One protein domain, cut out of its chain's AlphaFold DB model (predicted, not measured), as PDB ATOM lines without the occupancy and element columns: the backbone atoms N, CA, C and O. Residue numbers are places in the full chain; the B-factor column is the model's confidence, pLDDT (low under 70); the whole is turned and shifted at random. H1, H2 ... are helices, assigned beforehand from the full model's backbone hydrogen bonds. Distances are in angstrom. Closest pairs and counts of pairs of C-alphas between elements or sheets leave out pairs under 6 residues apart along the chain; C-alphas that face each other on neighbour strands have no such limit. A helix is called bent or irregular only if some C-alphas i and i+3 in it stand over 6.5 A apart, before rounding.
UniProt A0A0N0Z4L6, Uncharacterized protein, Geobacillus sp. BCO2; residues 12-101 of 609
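What this domain is: This is residues 12 to 101 of the 609 residues of an uncharacterized protein of Geobacillus sp. BCO2 (UniProt A0A0N0Z4L6). Two long helices, H6 and H3, run side by side in opposite ways, with short H4 and H5 packed on residues 73 to 78 of H6 and short H2 making a corner with H3. Residues 12 to 17, which hold H1, stick out at one end, and the loop of residues 65 to 71 at the other. The printed part has 90 residues with six named helices, H1 to H6 in chain order, and no named strand: all helix. It is loose, with a radius of gyration of the C-alphas of 16.8 A, and elongated, spanning 50 by 27 by 26 A.

Where its parts are: H6, residues 73 to 99, is 39.2 A long, from C-alpha 73 at (107.582, 259.035, -2.512) to C-alpha 99 at (69.177, 259.654, -10.274). H3, residues 33 to 50, is 24.1 A long; it has a kink of 61 degrees near residue 44 and is irregular, with C-alphas 45 and 48 7.8 A apart. H4 is residues 52 to 56, H5 60 to 63, H2 21 to 26, and H1 12 to 15, from C-alpha 12 at (69.157, 239.985, -2.129).

How they stand to each other: H6 is the hub. Its residues 78 to 89 touch H3 at a shallow tilt of 10 degrees, opposite ways; the closest C-alphas, of Ile 44 and Glu 82, are 6.4 A apart. H5 touches H6, C-alphas 63 and 76 closest at 6.6 A. H4 only just touches H6, with 3 pairs of C-alphas within 8 A, 55 and 77 closest at 6.3 A. H2 touches H3 only at the corner, C-alphas 25 and 33 closest at 5.0 A, about perpendicular at 83 degrees. H1 touches no helix. Every O i to N i+4 pair is within hydrogen-bond range in H2 and H4, 22 of 23 in H6 and 11 of 14 in H3; H1 and H5 are too short for one.

The domain as a whole: The C-alphas of Ser 12 and Leu 69 are farthest apart, 52.4 A. The printed part has no cut, and no link is long. Mean pLDDT of the printed part is 79.4; residues 12 to 16 and 64 to 71 are under 70.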
ATOM      1  N   SER A  12      69.619 238.769  -2.831       47.56
ATOM      2  CA  SER A  12      69.157 239.985  -2.129       47.56
ATOM      3  C   SER A  12      69.956 240.317  -0.878       47.56
ATOM      4  O   SER A  12      69.887 241.441  -0.396       47.56
ATOM      5  N   ILE A  13      70.698 239.354  -0.325       54.44
ATOM      6  CA  ILE A  13      71.426 239.561   0.933       54.44
ATOM      7  C   ILE A  13      72.619 240.498   0.702       54.44
ATOM      8  O   ILE A  13      72.880 241.376   1.523       54.44
ATOM      9  N   LEU A  14      73.303 240.372  -0.440       58.44
ATOM     10  CA  LEU A  14      74.504 241.153  -0.733       58.44
ATOM     11  C   LEU A  14      74.181 242.604  -1.123       58.44
ATOM     12  O   LEU A  14      74.772 243.521  -0.557       58.44
ATOM     13  N   SER A  15      73.204 242.827  -2.010       57.00
ATOM     14  CA  SER A  15      72.794 244.180  -2.429       57.00
ATOM     15  C   SER A  15      72.199 245.007  -1.284       57.00
ATOM     16  O   SER A  15      72.337 246.226  -1.262       57.00
ATOM     17  N   SER A  16      71.619 244.360  -0.267       69.12
ATOM     18  CA  SER A  16      71.124 245.038   0.940       69.12
ATOM     19  C   SER A  16      72.197 245.422   1.970       69.12
ATOM     20  O   SER A  16      71.875 246.101   2.941       69.12
ATOM     21  N   SER A  17      73.457 245.007   1.788       78.81
ATOM     22  CA  SER A  17      74.508 245.118   2.817       78.81
ATOM     23  C   SER A  17      74.848 246.553   3.231       78.81
ATOM     24  O   SER A  17      75.129 246.794   4.403       78.81
ATOM     25  N   LEU A  18      74.789 247.503   2.291       82.81
ATOM     26  CA  LEU A  18      75.051 248.925   2.538       82.81
ATOM     27  C   LEU A  18      73.774 249.765   2.718       82.81
ATOM     28  O   LEU A  18      73.855 250.982   2.862       82.81
ATOM     29  N   GLY A  19      72.599 249.131   2.729       85.69
ATOM     30  CA  GLY A  19      71.317 249.820   2.850       85.69
ATOM     31  C   GLY A  19      70.882 250.554   1.578       85.69
ATOM     32  O   GLY A  19      71.288 250.215   0.463       85.69
ATOM     33  N   ASP A  20      70.000 251.537   1.752       86.81
ATOM     34  CA  ASP A  20      69.345 252.245   0.650       86.81
ATOM     35  C   ASP A  20      70.101 253.518   0.261       86.81
ATOM     36  O   ASP A  20      70.537 254.287   1.122       86.81
ATOM     37  N   THR A  21      70.189 253.791  -1.040       88.38
ATOM     38  CA  THR A  21      70.889 254.959  -1.596       88.38
ATOM     39  C   THR A  21      70.313 256.263  -1.057       88.38
ATOM     40  O   THR A  21      71.050 257.148  -0.632       88.38
ATOM     41  N   LYS A  22      68.981 256.384  -1.009       87.12
ATOM     42  CA  LYS A  22      68.324 257.593  -0.494       87.12
ATOM     43  C   LYS A  22      68.606 257.813   0.989       87.12
ATOM     44  O   LYS A  22      68.858 258.939   1.398       87.12
ATOM     45  N   SER A  23      68.623 256.739   1.775       88.44
ATOM     46  CA  SER A  23      68.957 256.785   3.201       88.44
ATOM     47  C   SER A  23      70.414 257.189   3.431       88.44
ATOM     48  O   SER A  23      70.695 257.929   4.368       88.44
ATOM     49  N   PHE A  24      71.336 256.780   2.555       92.00
ATOM     50  CA  PHE A  24      72.719 257.250   2.609       92.00
ATOM     51  C   PHE A  24      72.821 258.757   2.319       92.00
ATOM     52  O   PHE A  24      73.416 259.479   3.111       92.00
ATOM     53  N   PHE A  25      72.215 259.269   1.242       91.88
ATOM     54  CA  PHE A  25      72.364 260.686   0.863       91.88
ATOM     55  C   PHE A  25      71.498 261.666   1.673       91.88
ATOM     56  O   PHE A  25      71.961 262.755   2.005       91.88
ATOM     57  N   GLU A  26      70.261 261.300   2.009       89.94
ATOM     58  CA  GLU A  26      69.270 262.191   2.642       89.94
ATOM     59  C   GLU A  26      68.899 261.771   4.076       89.94
ATOM     60  O   GLU A  26      68.151 262.472   4.760       89.94
ATOM     61  N   GLY A  27      69.387 260.620   4.545       85.69
ATOM     62  CA  GLY A  27      69.008 260.062   5.841       85.69
ATOM     63  C   GLY A  27      69.707 260.693   7.045       85.69
ATOM     64  O   GLY A  27      70.600 261.542   6.953       85.69
ATOM     65  N   ALA A  28      69.280 260.250   8.227       85.25
ATOM     66  CA  ALA A  28      69.820 260.711   9.498       85.25
ATOM     67  C   ALA A  28      71.167 260.028   9.841       85.25
ATOM     68  O   ALA A  28      71.418 258.899   9.417       85.25
ATOM     69  N   PRO A  29      72.026 260.674  10.654       81.25
ATOM     70  CA  PRO A  29      73.240 260.058  11.194       81.25
ATOM     71  C   PRO A  29      72.952 258.745  11.954       81.25
ATOM     72  O   PRO A  29      71.857 258.591  12.498       81.25
ATOM     73  N   PRO A  30      73.928 257.825  12.091       76.50
ATOM     74  CA  PRO A  30      75.357 258.011  11.807       76.50
ATOM     75  C   PRO A  30      75.817 257.549  10.413       76.50
ATOM     76  O   PRO A  30      76.934 257.861  10.021       76.50
ATOM     77  N   PHE A  31      74.988 256.826   9.659       82.06
ATOM     78  CA  PHE A  31      75.371 256.224   8.374       82.06
ATOM     79  C   PHE A  31      74.788 257.007   7.196       82.06
ATOM     80  O   PHE A  31      73.967 256.492   6.443       82.06
ATOM     81  N   ASN A  32      75.199 258.270   7.071       90.38
ATOM     82  CA  ASN A  32      74.789 259.146   5.978       90.38
ATOM     83  C   ASN A  32      75.988 259.823   5.296       90.38
ATOM     84  O   ASN A  32      77.120 259.777   5.785       90.38
ATOM     85  N   TYR A  33      75.723 260.461   4.162       92.69
ATOM     86  CA  TYR A  33      76.712 261.054   3.276       92.69
ATOM     87  C   TYR A  33      77.560 262.126   3.970       92.69
ATOM     88  O   TYR A  33      78.782 262.112   3.854       92.69
ATOM     89  N   GLU A  34      76.946 262.996   4.776       92.00
ATOM     90  CA  GLU A  34      77.669 264.029   5.533       92.00
ATOM     91  C   GLU A  34      78.643 263.428   6.558       92.00
ATOM     92  O   GLU A  34      79.781 263.886   6.695       92.00
ATOM     93  N   GLN A  35      78.233 262.370   7.270       91.81
ATOM     94  CA  GLN A  35      79.118 261.650   8.192       91.81
ATOM     95  C   GLN A  35      80.234 260.921   7.444       91.81
ATOM     96  O   GLN A  35      81.372 260.945   7.906       91.81
ATOM     97  N   PHE A  36      79.936 260.318   6.291       92.38
ATOM     98  CA  PHE A  36      80.934 259.674   5.440       92.38
ATOM     99  C   PHE A  36      81.964 260.679   4.916       92.38
ATOM    100  O   PHE A  36      83.158 260.449   5.066       92.38
ATOM    101  N   LYS A  37      81.524 261.825   4.388       92.12
ATOM    102  CA  LYS A  37      82.390 262.909   3.906       92.12
ATOM    103  C   LYS A  37      83.277 263.450   5.023       92.12
ATOM    104  O   LYS A  37      84.480 263.613   4.838       92.12
ATOM    105  N   LYS A  38      82.708 263.666   6.212       90.44
ATOM    106  CA  LYS A  38      83.478 264.062   7.395       90.44
ATOM    107  C   LYS A  38      84.496 262.992   7.796       90.44
ATOM    108  O   LYS A  38      85.656 263.320   8.009       90.44
ATOM    109  N   TRP A  39      84.076 261.731   7.872       91.62
ATOM    110  CA  TRP A  39      84.960 260.607   8.172       91.62
ATOM    111  C   TRP A  39      86.102 260.524   7.157       91.62
ATOM    112  O   TRP A  39      87.252 260.380   7.556       91.62
ATOM    113  N   LEU A  40      85.815 260.669   5.864       90.06
ATOM    114  CA  LEU A  40      86.815 260.614   4.805       90.06
ATOM    115  C   LEU A  40      87.832 261.750   4.969       90.06
ATOM    116  O   LEU A  40      89.025 261.477   5.043       90.06
ATOM    117  N   ASN A  41      87.369 262.988   5.162       88.44
ATOM    118  CA  ASN A  41      88.234 264.147   5.403       88.44
ATOM    119  C   ASN A  41      89.099 263.993   6.666       88.44
ATOM    120  O   ASN A  41      90.289 264.300   6.636       88.44
ATOM    121  N   ASP A  42      88.538 263.478   7.764       87.56
ATOM    122  CA  ASP A  42      89.282 263.234   9.007       87.56
ATOM    123  C   ASP A  42      90.374 262.160   8.807       87.56
ATOM    124  O   ASP A  42      91.465 262.247   9.384       87.56
ATOM    125  N   ASN A  43      90.110 261.139   7.980       85.88
ATOM    126  CA  ASN A  43      91.088 260.091   7.688       85.88
ATOM    127  C   ASN A  43      92.152 260.537   6.679       85.88
ATOM    128  O   ASN A  43      93.325 260.220   6.899       85.88
ATOM    129  N   ILE A  44      91.783 261.318   5.657       83.06
ATOM    130  CA  ILE A  44      92.737 262.003   4.776       83.06
ATOM    131  C   ILE A  44      93.602 262.945   5.600       83.06
ATOM    132  O   ILE A  44      94.781 263.003   5.358       83.06
ATOM    133  N   ALA A  45      93.102 263.666   6.601       78.62
ATOM    134  CA  ALA A  45      93.951 264.625   7.309       78.62
ATOM    135  C   ALA A  45      95.083 263.959   8.117       78.62
ATOM    136  O   ALA A  45      96.177 264.518   8.221       78.62
ATOM    137  N   CYS A  46      94.830 262.800   8.741       71.44
ATOM    138  CA  CYS A  46      95.769 262.245   9.728       71.44
ATOM    139  C   CYS A  46      95.916 260.718   9.751       71.44
ATOM    140  O   CYS A  46      96.947 260.252  10.217       71.44
ATOM    141  N   ARG A  47      94.922 259.929   9.320       71.25
ATOM    142  CA  ARG A  47      94.869 258.488   9.652       71.25
ATOM    143  C   ARG A  47      95.292 257.564   8.528       71.25
ATOM    144  O   ARG A  47      95.842 256.510   8.813       71.25
ATOM    145  N   PHE A  48      95.061 257.923   7.265       76.75
ATOM    146  CA  PHE A  48      95.435 257.049   6.150       76.75
ATOM    147  C   PHE A  48      96.950 256.847   6.032       76.75
ATOM    148  O   PHE A  48      97.364 255.792   5.567       76.75
ATOM    149  N   ARG A  49      97.766 257.771   6.567       70.12
ATOM    150  CA  ARG A  49      99.232 257.624   6.686       70.12
ATOM    151  C   ARG A  49      99.664 256.393   7.481       70.12
ATOM    152  O   ARG A  49     100.727 255.846   7.212       70.12
ATOM    153  N   ASP A  50      98.836 255.949   8.421       76.19
ATOM    154  CA  ASP A  50      99.146 254.826   9.306       76.19
ATOM    155  C   ASP A  50      98.781 253.460   8.690       76.19
ATOM    156  O   ASP A  50      98.985 252.428   9.332       76.19
ATOM    157  N   TYR A  51      98.247 253.426   7.459       80.25
ATOM    158  CA  TYR A  51      97.839 252.202   6.763       80.25
ATOM    159  C   TYR A  51      98.704 251.950   5.516       80.25
ATOM    160  O   TYR A  51      98.335 252.381   4.421       80.25
ATOM    161  N   PRO A  52      99.814 251.192   5.642       75.88
ATOM    162  CA  PRO A  52     100.738 250.916   4.537       75.88
ATOM    163  C   PRO A  52     100.054 250.328   3.300       75.88
ATOM    164  O   PRO A  52     100.369 250.718   2.183       75.88
ATOM    165  N   VAL A  53      99.031 249.490   3.502       80.25
ATOM    166  CA  VAL A  53      98.294 248.829   2.416       80.25
ATOM    167  C   VAL A  53      97.681 249.811   1.409       80.25
ATOM    168  O   VAL A  53      97.570 249.477   0.237       80.25
ATOM    169  N   ILE A  54      97.302 251.024   1.834       78.81
ATOM    170  CA  ILE A  54      96.745 252.048   0.932       78.81
ATOM    171  C   ILE A  54      97.831 252.560  -0.022       78.81
ATOM    172  O   ILE A  54      97.571 252.790  -1.198       78.81
ATOM    173  N   PHE A  55      99.058 252.705   0.477       79.25
ATOM    174  CA  PHE A  55     100.205 253.140  -0.314       79.25
ATOM    175  C   PHE A  55     100.764 252.011  -1.183       79.25
ATOM    176  O   PHE A  55     101.242 252.281  -2.282       79.25
ATOM    177  N   ASP A  56     100.678 250.763  -0.720       80.88
ATOM    178  CA  ASP A  56     101.112 249.580  -1.473       80.88
ATOM    179  C   ASP A  56     100.216 249.304  -2.693       80.88
ATOM    180  O   ASP A  56     100.672 248.715  -3.669       80.88
ATOM    181  N   LEU A  57      98.955 249.759  -2.671       78.81
ATOM    182  CA  LEU A  57      98.050 249.702  -3.827       78.81
ATOM    183  C   LEU A  57      98.477 250.626  -4.975       78.81
ATOM    184  O   LEU A  57      98.037 250.421  -6.104       78.81
ATOM    185  N   ILE A  58      99.296 251.643  -4.695       79.50
ATOM    186  CA  ILE A  58      99.818 252.573  -5.696       79.50
ATOM    187  C   ILE A  58     101.226 252.093  -6.064       79.50
ATOM    188  O   ILE A  58     102.129 252.230  -5.231       79.50
ATOM    189  N   PRO A  59     101.447 251.544  -7.274       79.25
ATOM    190  CA  PRO A  59     102.763 251.072  -7.684       79.25
ATOM    191  C   PRO A  59     103.790 252.206  -7.644       79.25
ATOM    192  O   PRO A  59     103.480 253.355  -7.978       79.25
ATOM    193  N   ASP A  60     105.018 251.897  -7.230       79.00
ATOM    194  CA  ASP A  60     106.094 252.889  -7.141       79.00
ATOM    195  C   ASP A  60     106.390 253.515  -8.512       79.00
ATOM    196  O   ASP A  60     106.700 254.704  -8.594       79.00
ATOM    197  N   GLU A  61     106.183 252.743  -9.579       74.50
ATOM    198  CA  GLU A  61     106.349 253.110 -10.983       74.50
ATOM    199  C   GLU A  61     105.461 254.293 -11.396       74.50
ATOM    200  O   GLU A  61     105.889 255.153 -12.167       74.50
ATOM    201  N   VAL A  62     104.243 254.381 -10.844       70.38
ATOM    202  CA  VAL A  62     103.289 255.478 -11.111       70.38
ATOM    203  C   VAL A  62     103.804 256.803 -10.541       70.38
ATOM    204  O   VAL A  62     103.497 257.886 -11.038       70.38
ATOM    205  N   VAL A  63     104.622 256.724  -9.493       73.06
ATOM    206  CA  VAL A  63     105.083 257.865  -8.692       73.06
ATOM    207  C   VAL A  63     106.526 258.256  -9.035       73.06
ATOM    208  O   VAL A  63     106.953 259.400  -8.815       73.06
ATOM    209  N   SER A  64     107.278 257.320  -9.614       65.75
ATOM    210  CA  SER A  64     108.629 257.499 -10.129       65.75
ATOM    211  C   SER A  64     108.612 258.008 -11.575       65.75
ATOM    212  O   SER A  64     109.065 257.336 -12.496       65.75
ATOM    213  N   THR A  65     108.099 259.213 -11.809       56.88
ATOM    214  CA  THR A  65     108.299 259.873 -13.107       56.88
ATOM    215  C   THR A  65     109.733 260.402 -13.217       56.88
ATOM    216  O   THR A  65     110.224 261.116 -12.334       56.88
ATOM    217  N   GLU A  66     110.421 260.043 -14.308       47.69
ATOM    218  CA  GLU A  66     111.750 260.554 -14.651       47.69
ATOM    219  C   GLU A  66     111.719 262.088 -14.755       47.69
ATOM    220  O   GLU A  66     111.063 262.651 -15.629       47.69
ATOM    221  N   GLY A  67     112.437 262.785 -13.865       52.41
ATOM    222  CA  GLY A  67     112.715 264.219 -14.025       52.41
ATOM    223  C   GLY A  67     112.568 265.102 -12.786       52.41
ATOM    224  O   GLY A  67     113.055 266.228 -12.810       52.41
ATOM    225  N   ILE A  68     111.976 264.626 -11.684       48.69
ATOM    226  CA  ILE A  68     111.858 265.426 -10.450       48.69
ATOM    227  C   ILE A  68     112.672 264.780  -9.328       48.69
ATOM    228  O   ILE A  68     112.159 264.012  -8.509       48.69
ATOM    229  N   LEU A  69     113.961 265.121  -9.302       45.03
ATOM    230  CA  LEU A  69     114.857 264.906  -8.166       45.03
ATOM    231  C   LEU A  69     114.333 265.695  -6.952       45.03
ATOM    232  O   LEU A  69     114.417 266.921  -6.940       45.03
ATOM    233  N   GLY A  70     113.835 264.990  -5.927       52.59
ATOM    234  CA  GLY A  70     113.780 265.528  -4.559       52.59
ATOM    235  C   GLY A  70     112.427 265.614  -3.840       52.59
ATOM    236  O   GLY A  70     112.300 266.475  -2.978       52.59
ATOM    237  N   GLY A  71     111.435 264.765  -4.138       57.06
ATOM    238  CA  GLY A  71     110.221 264.637  -3.304       57.06
ATOM    239  C   GLY A  71     110.136 263.270  -2.620       57.06
ATOM    240  O   GLY A  71     110.548 262.281  -3.223       57.06
ATOM    241  N   ASP A  72     109.613 263.213  -1.390       75.00
ATOM    242  CA  ASP A  72     109.332 261.956  -0.683       75.00
ATOM    243  C   ASP A  72     108.248 261.167  -1.446       75.00
ATOM    244  O   ASP A  72     107.177 261.696  -1.755       75.00
ATOM    245  N   MET A  73     108.526 259.905  -1.793       72.69
ATOM    246  CA  MET A  73     107.582 259.035  -2.512       72.69
ATOM    247  C   MET A  73     106.270 258.877  -1.738       72.69
ATOM    248  O   MET A  73     105.201 258.795  -2.346       72.69
ATOM    249  N   VAL A  74     106.338 258.911  -0.404       77.12
ATOM    250  CA  VAL A  74     105.168 258.831   0.473       77.12
ATOM    251  C   VAL A  74     104.271 260.058   0.305       77.12
ATOM    252  O   VAL A  74     103.056 259.908   0.204       77.12
ATOM    253  N   GLU A  75     104.841 261.262   0.197       79.25
ATOM    254  CA  GLU A  75     104.069 262.497  -0.016       79.25
ATOM    255  C   GLU A  75     103.374 262.527  -1.380       79.25
ATOM    256  O   GLU A  75     102.270 263.053  -1.510       79.25
ATOM    257  N   ARG A  76     103.984 261.936  -2.407       78.50
ATOM    258  CA  ARG A  76     103.367 261.872  -3.738       78.50
ATOM    259  C   ARG A  76     102.232 260.856  -3.802       78.50
ATOM    260  O   ARG A  76     101.163 261.179  -4.308       78.50
ATOM    261  N   LYS A  77     102.430 259.654  -3.247       83.31
ATOM    262  CA  LYS A  77     101.338 258.680  -3.085       83.31
ATOM    263  C   LYS A  77     100.199 259.275  -2.264       83.31
ATOM    264  O   LYS A  77      99.035 259.078  -2.587       83.31
ATOM    265  N   TRP A  78     100.536 260.053  -1.241       83.19
ATOM    266  CA  TRP A  78      99.560 260.759  -0.427       83.19
ATOM    267  C   TRP A  78      98.720 261.758  -1.221       83.19
ATOM    268  O   TRP A  78      97.501 261.755  -1.082       83.19
ATOM    269  N   TYR A  79      99.351 262.565  -2.076       84.31
ATOM    270  CA  TYR A  79      98.635 263.481  -2.963       84.31
ATOM    271  C   TYR A  79      97.644 262.735  -3.873       84.31
ATOM    272  O   TYR A  79      96.500 263.156  -3.992       84.31
ATOM    273  N   ILE A  80      98.042 261.585  -4.436       84.38
ATOM    274  CA  ILE A  80      97.154 260.737  -5.255       84.38
ATOM    275  C   ILE A  80      95.953 260.239  -4.436       84.38
ATOM    276  O   ILE A  80      94.823 260.271  -4.915       84.38
ATOM    277  N   VAL A  81      96.171 259.804  -3.190       85.69
ATOM    278  CA  VAL A  81      95.083 259.369  -2.295       85.69
ATOM    279  C   VAL A  81      94.132 260.523  -1.974       85.69
ATOM    280  O   VAL A  81      92.915 260.336  -1.994       85.69
ATOM    281  N   GLU A  82      94.663 261.711  -1.679       85.94
ATOM    282  CA  GLU A  82      93.867 262.912  -1.409       85.94
ATOM    283  C   GLU A  82      93.030 263.316  -2.632       85.94
ATOM    284  O   GLU A  82      91.829 263.560  -2.502       85.94
ATOM    285  N   GLU A  83      93.636 263.334  -3.819       86.44
ATOM    286  CA  GLU A  83      92.955 263.621  -5.084       86.44
ATOM    287  C   GLU A  83      91.836 262.606  -5.359       86.44
ATOM    288  O   GLU A  83      90.687 263.011  -5.541       86.44
ATOM    289  N   ALA A  84      92.125 261.304  -5.262       86.00
ATOM    290  CA  ALA A  84      91.145 260.238  -5.474       86.00
ATOM    291  C   ALA A  84      89.964 260.314  -4.489       86.00
ATOM    292  O   ALA A  84      88.812 260.091  -4.863       86.00
ATOM    293  N   CYS A  85      90.212 260.661  -3.222       87.31
ATOM    294  CA  CYS A  85      89.138 260.821  -2.244       87.31
ATOM    295  C   CYS A  85      88.255 262.042  -2.541       87.31
ATOM    296  O   CYS A  85      87.031 261.968  -2.402       87.31
ATOM    297  N   ASN A  86      88.857 263.162  -2.949       87.50
ATOM    298  CA  ASN A  86      88.117 264.360  -3.346       87.50
ATOM    299  C   ASN A  86      87.283 264.111  -4.612       87.50
ATOM    300  O   ASN A  86      86.136 264.567  -4.710       87.50
ATOM    301  N   GLU A  87      87.836 263.361  -5.566       87.62
ATOM    302  CA  GLU A  87      87.135 262.938  -6.774       87.62
ATOM    303  C   GLU A  87      85.946 262.028  -6.445       87.62
ATOM    304  O   GLU A  87      84.832 262.334  -6.870       87.62
ATOM    305  N   LEU A  88      86.125 261.013  -5.589       89.06
ATOM    306  CA  LEU A  88      85.055 260.109  -5.144       89.06
ATOM    307  C   LEU A  88      83.851 260.865  -4.558       89.06
ATOM    308  O   LEU A  88      82.702 260.595  -4.907       89.06
ATOM    309  N   VAL A  89      84.102 261.835  -3.676       91.88
ATOM    310  CA  VAL A  89      83.057 262.690  -3.080       91.88
ATOM    311  C   VAL A  89      82.318 263.474  -4.168       91.88
ATOM    312  O   VAL A  89      81.086 263.510  -4.193       91.88
ATOM    313  N   SER A  90      83.067 264.056  -5.104       88.38
ATOM    314  CA  SER A  90      82.507 264.832  -6.213       88.38
ATOM    315  C   SER A  90      81.698 263.959  -7.182       88.38
ATOM    316  O   SER A  90      80.694 264.397  -7.745       88.38
ATOM    317  N   GLU A  91      82.118 262.719  -7.420       88.25
ATOM    318  CA  GLU A  91      81.404 261.755  -8.256       88.25
ATOM    319  C   GLU A  91      80.122 261.244  -7.607       88.25
ATOM    320  O   GLU A  91      79.092 261.193  -8.283       88.25
ATOM    321  N   LEU A  92      80.153 260.937  -6.308       91.62
ATOM    322  CA  LEU A  92      78.971 260.544  -5.540       91.62
ATOM    323  C   LEU A  92      77.867 261.605  -5.635       91.62
ATOM    324  O   LEU A  92      76.736 261.270  -5.989       91.62
ATOM    325  N   GLU A  93      78.195 262.880  -5.395       90.81
ATOM    326  CA  GLU A  93      77.241 263.997  -5.499       90.81
ATOM    327  C   GLU A  93      76.688 264.135  -6.924       90.81
ATOM    328  O   GLU A  93      75.471 264.170  -7.128       90.81
ATOM    329  N   ARG A  94      77.576 264.165  -7.929       87.88
ATOM    330  CA  ARG A  94      77.182 264.317  -9.339       87.88
ATOM    331  C   ARG A  94      76.289 263.181  -9.822       87.88
ATOM    332  O   ARG A  94      75.346 263.432 -10.570       87.88
ATOM    333  N   ASN A  95      76.601 261.940  -9.459       84.75
ATOM    334  CA  ASN A  95      75.833 260.781  -9.896       84.75
ATOM    335  C   ASN A  95      74.508 260.673  -9.148       84.75
ATOM    336  O   ASN A  95      73.496 260.397  -9.789       84.75
ATOM    337  N   TYR A  96      74.476 260.986  -7.850       89.31
ATOM    338  CA  TYR A  96      73.230 261.004  -7.091       89.31
ATOM    339  C   TYR A  96      72.234 262.024  -7.644       89.31
ATOM    340  O   TYR A  96      71.083 261.670  -7.882       89.31
ATOM    341  N   GLU A  97      72.664 263.251  -7.952       86.31
ATOM    342  CA  GLU A  97      71.766 264.277  -8.505       86.31
ATOM    343  C   GLU A  97      71.135 263.868  -9.849       86.31
ATOM    344  O   GLU A  97      69.990 264.223 -10.125       86.31
ATOM    345  N   LYS A  98      71.809 263.038 -10.659       80.00
ATOM    346  CA  LYS A  98      71.224 262.495 -11.901       80.00
ATOM    347  C   LYS A  98      70.063 261.529 -11.642       80.00
ATOM    348  O   LYS A  98      69.142 261.459 -12.452       80.00
ATOM    349  N   VAL A  99      70.114 260.762 -10.551       79.12
ATOM    350  CA  VAL A  99      69.177 259.654 -10.274       79.12
ATOM    351  C   VAL A  99      68.203 259.948  -9.132       79.12
ATOM    352  O   VAL A  99      67.228 259.217  -8.959       79.12
ATOM    353  N   LYS A 100      68.412 261.031  -8.380       83.00
ATOM    354  CA  LYS A 100      67.644 261.437  -7.193       83.00
ATOM    355  C   LYS A 100      66.129 261.383  -7.380       83.00
ATOM    356  O   LYS A 100      65.411 260.921  -6.499       83.00
ATOM    357  N   HIS A 101      65.641 261.811  -8.541       75.69
ATOM    358  CA  HIS A 101      64.210 261.831  -8.861       75.69
ATOM    359  C   HIS A 101      63.607 260.445  -9.126       75.69
ATOM    360  O   HIS A 101      62.391 260.290  -9.081       75.69
TER     361      HIS A 101